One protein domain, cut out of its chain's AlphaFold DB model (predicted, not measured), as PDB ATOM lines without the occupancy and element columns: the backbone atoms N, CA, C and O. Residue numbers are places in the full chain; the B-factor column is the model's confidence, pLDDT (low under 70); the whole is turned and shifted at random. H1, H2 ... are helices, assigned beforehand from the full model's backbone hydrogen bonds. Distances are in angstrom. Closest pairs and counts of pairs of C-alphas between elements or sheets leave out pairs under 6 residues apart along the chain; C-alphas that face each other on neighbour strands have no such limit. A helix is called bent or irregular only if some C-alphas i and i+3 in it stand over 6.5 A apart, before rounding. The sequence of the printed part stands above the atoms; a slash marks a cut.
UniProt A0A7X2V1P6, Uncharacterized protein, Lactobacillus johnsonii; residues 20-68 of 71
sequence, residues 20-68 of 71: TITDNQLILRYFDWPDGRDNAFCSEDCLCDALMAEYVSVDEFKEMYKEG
ATOM      1  N   THR A  20      28.376  29.468 -38.868       95.00
ATOM      2  CA  THR A  20      27.141  29.675 -38.108       95.00
ATOM      3  C   THR A  20      27.383  29.411 -36.630       95.00
ATOM      4  O   THR A  20      28.252  28.624 -36.245       95.00
ATOM      5  N   ILE A  21      26.600  30.074 -35.787       93.44
ATOM      6  CA  ILE A  21      26.595  29.813 -34.347       93.44
ATOM      7  C   ILE A  21      25.642  28.654 -34.073       93.44
ATOM      8  O   ILE A  21      24.518  28.643 -34.566       93.44
ATOM      9  N   THR A  22      26.084  27.690 -33.266       91.56
ATOM     10  CA  THR A  22      25.294  26.500 -32.906       91.56
ATOM     11  C   THR A  22      24.683  26.572 -31.505       91.56
ATOM     12  O   THR A  22      23.838  25.747 -31.163       91.56
ATOM     13  N   ASP A  23      25.084  27.551 -30.688       91.62
ATOM     14  CA  ASP A  23      24.537  27.757 -29.349       91.62
ATOM     15  C   ASP A  23      23.208  28.528 -29.390       91.62
ATOM     16  O   ASP A  23      23.134  29.675 -29.836       91.62
ATOM     17  N   ASN A  24      22.151  27.908 -28.866       88.12
ATOM     18  CA  ASN A  24      20.802  28.474 -28.892       88.12
ATOM     19  C   ASN A  24      20.657  29.762 -28.067       88.12
ATOM     20  O   ASN A  24      19.809  30.591 -28.393       88.12
ATOM     21  N   GLN A  25      21.423  29.944 -26.986       90.25
ATOM     22  CA  GLN A  25      21.330  31.164 -26.179       90.25
ATOM     23  C   GLN A  25      21.943  32.351 -26.912       90.25
ATOM     24  O   GLN A  25      21.401  33.451 -26.823       90.25
ATOM     25  N   LEU A  26      23.032  32.135 -27.649       88.69
ATOM     26  CA  LEU A  26      23.622  33.172 -28.492       88.69
ATOM     27  C   LEU A  26      22.694  33.536 -29.654       88.69
ATOM     28  O   LEU A  26      22.441  34.720 -29.867       88.69
ATOM     29  N   ILE A  27      22.113  32.540 -30.332       89.19
ATOM     30  CA  ILE A  27      21.145  32.776 -31.416       89.19
ATOM     31  C   ILE A  27      19.972  33.637 -30.919       89.19
ATOM     32  O   ILE A  27      19.650  34.654 -31.518       89.19
ATOM     33  N   LEU A  28      19.368  33.279 -29.782       87.50
ATOM     34  CA  LEU A  28      18.201  33.992 -29.249       87.50
ATOM     35  C   LEU A  28      18.496  35.412 -28.749       87.50
ATOM     36  O   LEU A  28      17.565  36.200 -28.599       87.50
ATOM     37  N   ARG A  29      19.750  35.720 -28.406       85.31
ATOM     38  CA  ARG A  29      20.130  37.006 -27.800       85.31
ATOM     39  C   ARG A  29      20.679  38.014 -28.798       85.31
ATOM     40  O   ARG A  29      20.533  39.205 -28.546       85.31
ATOM     41  N   TYR A  30      21.330  37.550 -29.862       82.88
ATOM     42  CA  TYR A  30      22.130  38.408 -30.742       82.88
ATOM     43  C   TYR A  30      21.601  38.521 -32.174       82.88
ATOM     44  O   TYR A  30      22.162  39.287 -32.950       82.88
ATOM     45  N   PHE A  31      20.533  37.802 -32.526       86.69
ATOM     46  CA  PHE A  31      19.973  37.799 -33.878       86.69
ATOM     47  C   PHE A  31      18.506  38.216 -33.873       86.69
ATOM     48  O   PHE A  31      17.785  38.004 -32.893       86.69
ATOM     49  N   ASP A  32      18.061  38.810 -34.978       85.62
ATOM     50  CA  ASP A  32      16.715  39.369 -35.104       85.62
ATOM     51  C   ASP A  32      15.661  38.265 -35.226       85.62
ATOM     52  O   ASP A  32      14.503  38.445 -34.829       85.62
ATOM     53  N   TRP A  33      16.044  37.112 -35.779       84.94
ATOM     54  CA  TRP A  33      15.130  36.006 -36.018       84.94
ATOM     55  C   TRP A  33      15.389  34.843 -35.051       84.94
ATOM     56  O   TRP A  33      16.463  34.246 -35.064       84.94
ATOM     57  N   PRO A  34      14.385  34.431 -34.250       78.69
ATOM     58  CA  PRO A  34      14.539  33.339 -33.284       78.69
ATOM     59  C   PRO A  34      14.855  31.966 -33.894       78.69
ATOM     60  O   PRO A  34      15.262  31.059 -33.174       78.69
ATOM     61  N   ASP A  35      14.621  31.790 -35.197       79.88
ATOM     62  CA  ASP A  35      14.993  30.589 -35.952       79.88
ATOM     63  C   ASP A  35      16.441  30.637 -36.478       79.88
ATOM     64  O   ASP A  35      16.896  29.672 -37.091       79.88
ATOM     65  N   GLY A  36      17.166  31.732 -36.225       78.94
ATOM     66  CA  GLY A  36      18.562  31.933 -36.595       78.94
ATOM     67  C   GLY A  36      18.790  32.108 -38.092       78.94
ATOM     68  O   GLY A  36      19.910  31.944 -38.552       78.94
ATOM     69  N   ARG A  37      17.768  32.412 -38.898       85.44
ATOM     70  CA  ARG A  37      17.924  32.499 -40.366       85.44
ATOM     71  C   ARG A  37      18.844  33.629 -40.857       85.44
ATOM     72  O   ARG A  37      19.145  33.696 -42.046       85.44
ATOM     73  N   ASP A  38      19.237  34.519 -39.960       88.31
ATOM     74  CA  ASP A  38      20.191  35.612 -40.110       88.31
ATOM     75  C   ASP A  38      21.534  35.327 -39.403       88.31
ATOM     76  O   ASP A  38      22.315  36.247 -39.210       88.31
ATOM     77  N   ASN A  39      21.844  34.071 -39.048       94.12
ATOM     78  CA  ASN A  39      23.063  33.680 -38.318       94.12
ATOM     79  C   ASN A  39      24.233  33.185 -39.195       94.12
ATOM     80  O   ASN A  39      25.034  32.355 -38.753       94.12
ATOM     81  N   ALA A  40      24.332  33.670 -40.433       95.69
ATOM     82  CA  ALA A  40      25.367  33.263 -41.383       95.69
ATOM     83  C   ALA A  40      26.514  34.281 -41.460       95.69
ATOM     84  O   ALA A  40      26.280  35.483 -41.577       95.69
ATOM     85  N   PHE A  41      27.759  33.803 -41.470       96.81
ATOM     86  CA  PHE A  41      28.967  34.633 -41.508       96.81
ATOM     87  C   PHE A  41      29.936  34.171 -42.596       96.81
ATOM     88  O   PHE A  41      30.135  32.973 -42.791       96.81
ATOM     89  N   CYS A  42      30.554  35.120 -43.306       96.94
ATOM     90  CA  CYS A  42      31.463  34.818 -44.417       96.94
ATOM     91  C   CYS A  42      32.931  34.608 -44.015       96.94
ATOM     92  O   CYS A  42      33.741  34.256 -44.868       96.94
ATOM     93  N   SER A  43      33.291  34.879 -42.761       96.75
ATOM     94  CA  SER A  43      34.644  34.703 -42.222       96.75
ATOM     95  C   SER A  43      34.622  34.678 -40.695       96.75
ATOM     96  O   SER A  43      33.639  35.113 -40.087       96.75
ATOM     97  N   GLU A  44      35.707  34.188 -40.089       95.62
ATOM     98  CA  GLU A  44      35.914  34.248 -38.635       95.62
ATOM     99  C   GLU A  44      35.866  35.696 -38.137       95.62
ATOM    100  O   GLU A  44      35.149  35.971 -37.184       95.62
ATOM    101  N   ASP A  45      36.494  36.636 -38.853       95.62
ATOM    102  CA  ASP A  45      36.443  38.067 -38.518       95.62
ATOM    103  C   ASP A  45      35.002  38.595 -38.442       95.62
ATOM    104  O   ASP A  45      34.630  39.253 -37.479       95.62
ATOM    105  N   CYS A  46      34.148  38.253 -39.416       95.31
ATOM    106  CA  CYS A  46      32.750  38.688 -39.394       95.31
ATOM    107  C   CYS A  46      31.963  38.096 -38.222       95.31
ATOM    108  O   CYS A  46      31.060  38.753 -37.708       95.31
ATOM    109  N   LEU A  47      32.272  36.859 -37.832       94.25
ATOM    110  CA  LEU A  47      31.668  36.226 -36.665       94.25
ATOM    111  C   LEU A  47      32.141  36.902 -35.371       94.25
ATOM    112  O   LEU A  47      31.320  37.197 -34.503       94.25
ATOM    113  N   CYS A  48      33.444  37.158 -35.251       93.75
ATOM    114  CA  CYS A  48      34.037  37.830 -34.102       93.75
ATOM    115  C   CYS A  48      33.481  39.247 -33.935       93.75
ATOM    116  O   CYS A  48      32.958  39.558 -32.868       93.75
ATOM    117  N   ASP A  49      33.488  40.056 -34.996       92.31
ATOM    118  CA  ASP A  49      32.973  41.429 -34.984       92.31
ATOM    119  C   ASP A  49      31.504  41.486 -34.541       92.31
ATOM    120  O   ASP A  49      31.142  42.275 -33.666       92.31
ATOM    121  N   ALA A  50      30.650  40.617 -35.094       90.69
ATOM    122  CA  ALA A  50      29.226  40.600 -34.763       90.69
ATOM    123  C   ALA A  50      28.947  40.205 -33.307       90.69
ATOM    124  O   ALA A  50      27.983  40.680 -32.706       90.69
ATOM    125  N   LEU A  51      29.785  39.342 -32.731       90.12
ATOM    126  CA  LEU A  51      29.695  38.942 -31.327       90.12
ATOM    127  C   LEU A  51      30.465  39.870 -30.383       90.12
ATOM    128  O   LEU A  51      30.491  39.602 -29.181       90.12
ATOM    129  N   MET A  52      31.082  40.938 -30.902       89.31
ATOM    130  CA  MET A  52      31.997  41.805 -30.153       89.31
ATOM    131  C   MET A  52      33.114  40.997 -29.470       89.31
ATOM    132  O   MET A  52      33.495  41.262 -28.330       89.31
ATOM    133  N   ALA A  53      33.597  39.955 -30.147       91.56
ATOM    134  CA  ALA A  53      34.719  39.152 -29.703       91.56
ATOM    135  C   ALA A  53      36.023  39.759 -30.226       91.56
ATOM    136  O   ALA A  53      36.144  40.071 -31.408       91.56
ATOM    137  N   GLU A  54      37.013  39.876 -29.347       89.25
ATOM    138  CA  GLU A  54      38.302  40.486 -29.659       89.25
ATOM    139  C   GLU A  54      39.445  39.483 -29.474       89.25
ATOM    140  O   GLU A  54      39.423  38.631 -28.580       89.25
ATOM    141  N   TYR A  55      40.476  39.603 -30.311       89.38
ATOM    142  CA  TYR A  55      41.737  38.900 -30.107       89.38
ATOM    143  C   TYR A  55      42.563  39.645 -29.063       89.38
ATOM    144  O   TYR A  55      43.115  40.705 -29.344       89.38
ATOM    145  N   VAL A  56      42.681  39.060 -27.877       92.50
ATOM    146  CA  VAL A  56      43.504  39.587 -26.783       92.50
ATOM    147  C   VAL A  56      44.611  38.596 -26.438       92.50
ATOM    148  O   VAL A  56      44.411  37.377 -26.469       92.50
ATOM    149  N   SER A  57      45.802  39.097 -26.114       94.69
ATOM    150  CA  SER A  57      46.868  38.243 -25.597       94.69
ATOM    151  C   SER A  57      46.550  37.768 -24.177       94.69
ATOM    152  O   SER A  57      45.759  38.366 -23.449       94.69
ATOM    153  N   VAL A  58      47.190  36.677 -23.746       92.25
ATOM    154  CA  VAL A  58      46.997  36.143 -22.386       92.25
ATOM    155  C   VAL A  58      47.424  37.150 -21.316       92.25
ATOM    156  O   VAL A  58      46.819  37.190 -20.246       92.25
ATOM    157  N   ASP A  59      48.466  37.938 -21.579       94.69
ATOM    158  CA  ASP A  59      48.956  38.929 -20.624       94.69
ATOM    159  C   ASP A  59      47.990  40.118 -20.518       94.69
ATOM    160  O   ASP A  59      47.604  40.455 -19.400       94.69
ATOM    161  N   GLU A  60      47.493  40.651 -21.643       93.31
ATOM    162  CA  GLU A  60      46.439  41.684 -21.657       93.31
ATOM    163  C   GLU A  60      45.163  41.194 -20.964       93.31
ATOM    164  O   GLU A  60      44.625  41.876 -20.095       93.31
ATOM    165  N   PHE A  61      44.720  39.969 -21.268       91.75
ATOM    166  CA  PHE A  61      43.559  39.370 -20.610       91.75
ATOM    167  C   PHE A  61      43.758  39.294 -19.093       91.75
ATOM    168  O   PHE A  61      42.866  39.644 -18.327       91.75
ATOM    169  N   LYS A  62      44.937  38.866 -18.623       91.69
ATOM    170  CA  LYS A  62      45.241  38.835 -17.184       91.69
ATOM    171  C   LYS A  62      45.241  40.228 -16.563       91.69
ATOM    172  O   LYS A  62      44.869  40.345 -15.404       91.69
ATOM    173  N   GLU A  63      45.683  41.258 -17.275       91.69
ATOM    174  CA  GLU A  63      45.679  42.637 -16.775       91.69
ATOM    175  C   GLU A  63      44.261  43.187 -16.604       91.69
ATOM    176  O   GLU A  63      43.973  43.743 -15.546       91.69
ATOM    177  N   MET A  64      43.351  42.922 -17.548       86.75
ATOM    178  CA  MET A  64      41.941  43.352 -17.476       86.75
ATOM    179  C   MET A  64      41.215  42.898 -16.200       86.75
ATOM    180  O   MET A  64      40.300  43.575 -15.740       86.75
ATOM    181  N   TYR A  65      41.599  41.750 -15.630       82.06
ATOM    182  CA  TYR A  65      40.942  41.165 -14.453       82.06
ATOM    183  C   TYR A  65      41.778  41.230 -13.167       82.06
ATOM    184  O   TYR A  65      41.299  40.812 -12.116       82.06
ATOM    185  N   LYS A  66      43.004  41.772 -13.210       73.25
ATOM    186  CA  LYS A  66      43.800  42.043 -11.996       73.25
ATOM    187  C   LYS A  66      43.239  43.201 -11.173       73.25
ATOM    188  O   LYS A  66      43.445  43.226  -9.966       73.25
ATOM    189  N   GLU A  67      42.488  44.114 -11.789       56.03
ATOM    190  CA  GLU A  67      41.851  45.249 -11.102       56.03
ATOM    191  C   GLU A  67      40.687  44.843 -10.164       56.03
ATOM    192  O   GLU A  67      40.066  45.707  -9.555       56.03
ATOM    193  N   GLY A  68      40.381  43.546 -10.019       56.91
ATOM    194  CA  GLY A  68      39.306  43.036  -9.154       56.91
ATOM    195  C   GLY A  68      39.747  42.338  -7.860       56.91
ATOM    196  O   GLY A  68      38.881  41.860  -7.133       56.91
TER     197      GLY A  68
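What this domain is: This is residues 20 to 68 of the 71 residues of an uncharacterized protein of Lactobacillus johnsonii (UniProt A0A7X2V1P6). Two short helices, H1 and H2, sit in a small body made largely of loop, and a third helix, H3, sticks out from it as an arm with residues 56 to 68. Within the body a long loop, residues 31 to 43, leads from H1 to H2, and no two of the three helices touch, so that the picture is of separate helices strung along a chain rather than a packed bundle. The printed part has 49 residues with three named helices in the order H1, H2, H3 and no named strand; the class is all helix, though under half of the residues, 23 of 49, are in named elements. The whole is only just loose, close to extended, with a radius of gyration of the C-alphas of 14.1 A, and it is elongated, spanning 39 by 23 by 15 A.

Where its parts are: Begin at C-alpha 20, at (27.141, 29.675, -38.108), and go on to H1, residues 24 to 30, which starts at C-alpha 24 at (20.802, 28.474, -28.892). From there to C-alpha 30 is 10.2 A, and you will see y climb from 28.474 to 38.408. After residues 31 to 43 look for H2, residues 44 to 50, 10.0 A from first to last C-alpha, beginning at (35.914, 34.248, -38.635). H3, residues 58 to 66, is the longest helix, with 9 residues and 12.4 A from first to last C-alpha; find its last C-alpha, that of Lys 66, at (43.800, 42.043, -11.996).

How they stand to each other: Start with H1 and H2, which are apart, but only just: their closest C-alphas are 8.4 A from each other. Next look along residues 51 to 57, the short link of 7 residues from H2 to H3; these two helices are also apart. H1 and H3 are apart too. Residues 56 to 68, of which 58 to 66 belong to H3, stand free: no C-alpha 8 or more residues away along the chain comes within 10 A of theirs. Check the backbone O and N atoms of the helices: every O i to N i+4 pair is within hydrogen-bond range in H1 and H2, and 4 of 5 are in H3. No helix is bent or irregular.

The domain as a whole: The two C-alphas farthest apart are those of Arg 37 and Glu 67, 39.9 A from each other, while the C-alphas of Thr 20 and Gly 68 are 34.1 A apart. Without the stretch that stands free, the body has 36 residues and spans 27 by 17 by 15 A. The printed part has no cut, and the link from H1 to H2, with 13 residues, is long. Look in the B-factor column for the confidence: the mean pLDDT of the printed part is 88.5, and residues 67 to 68 are under 70.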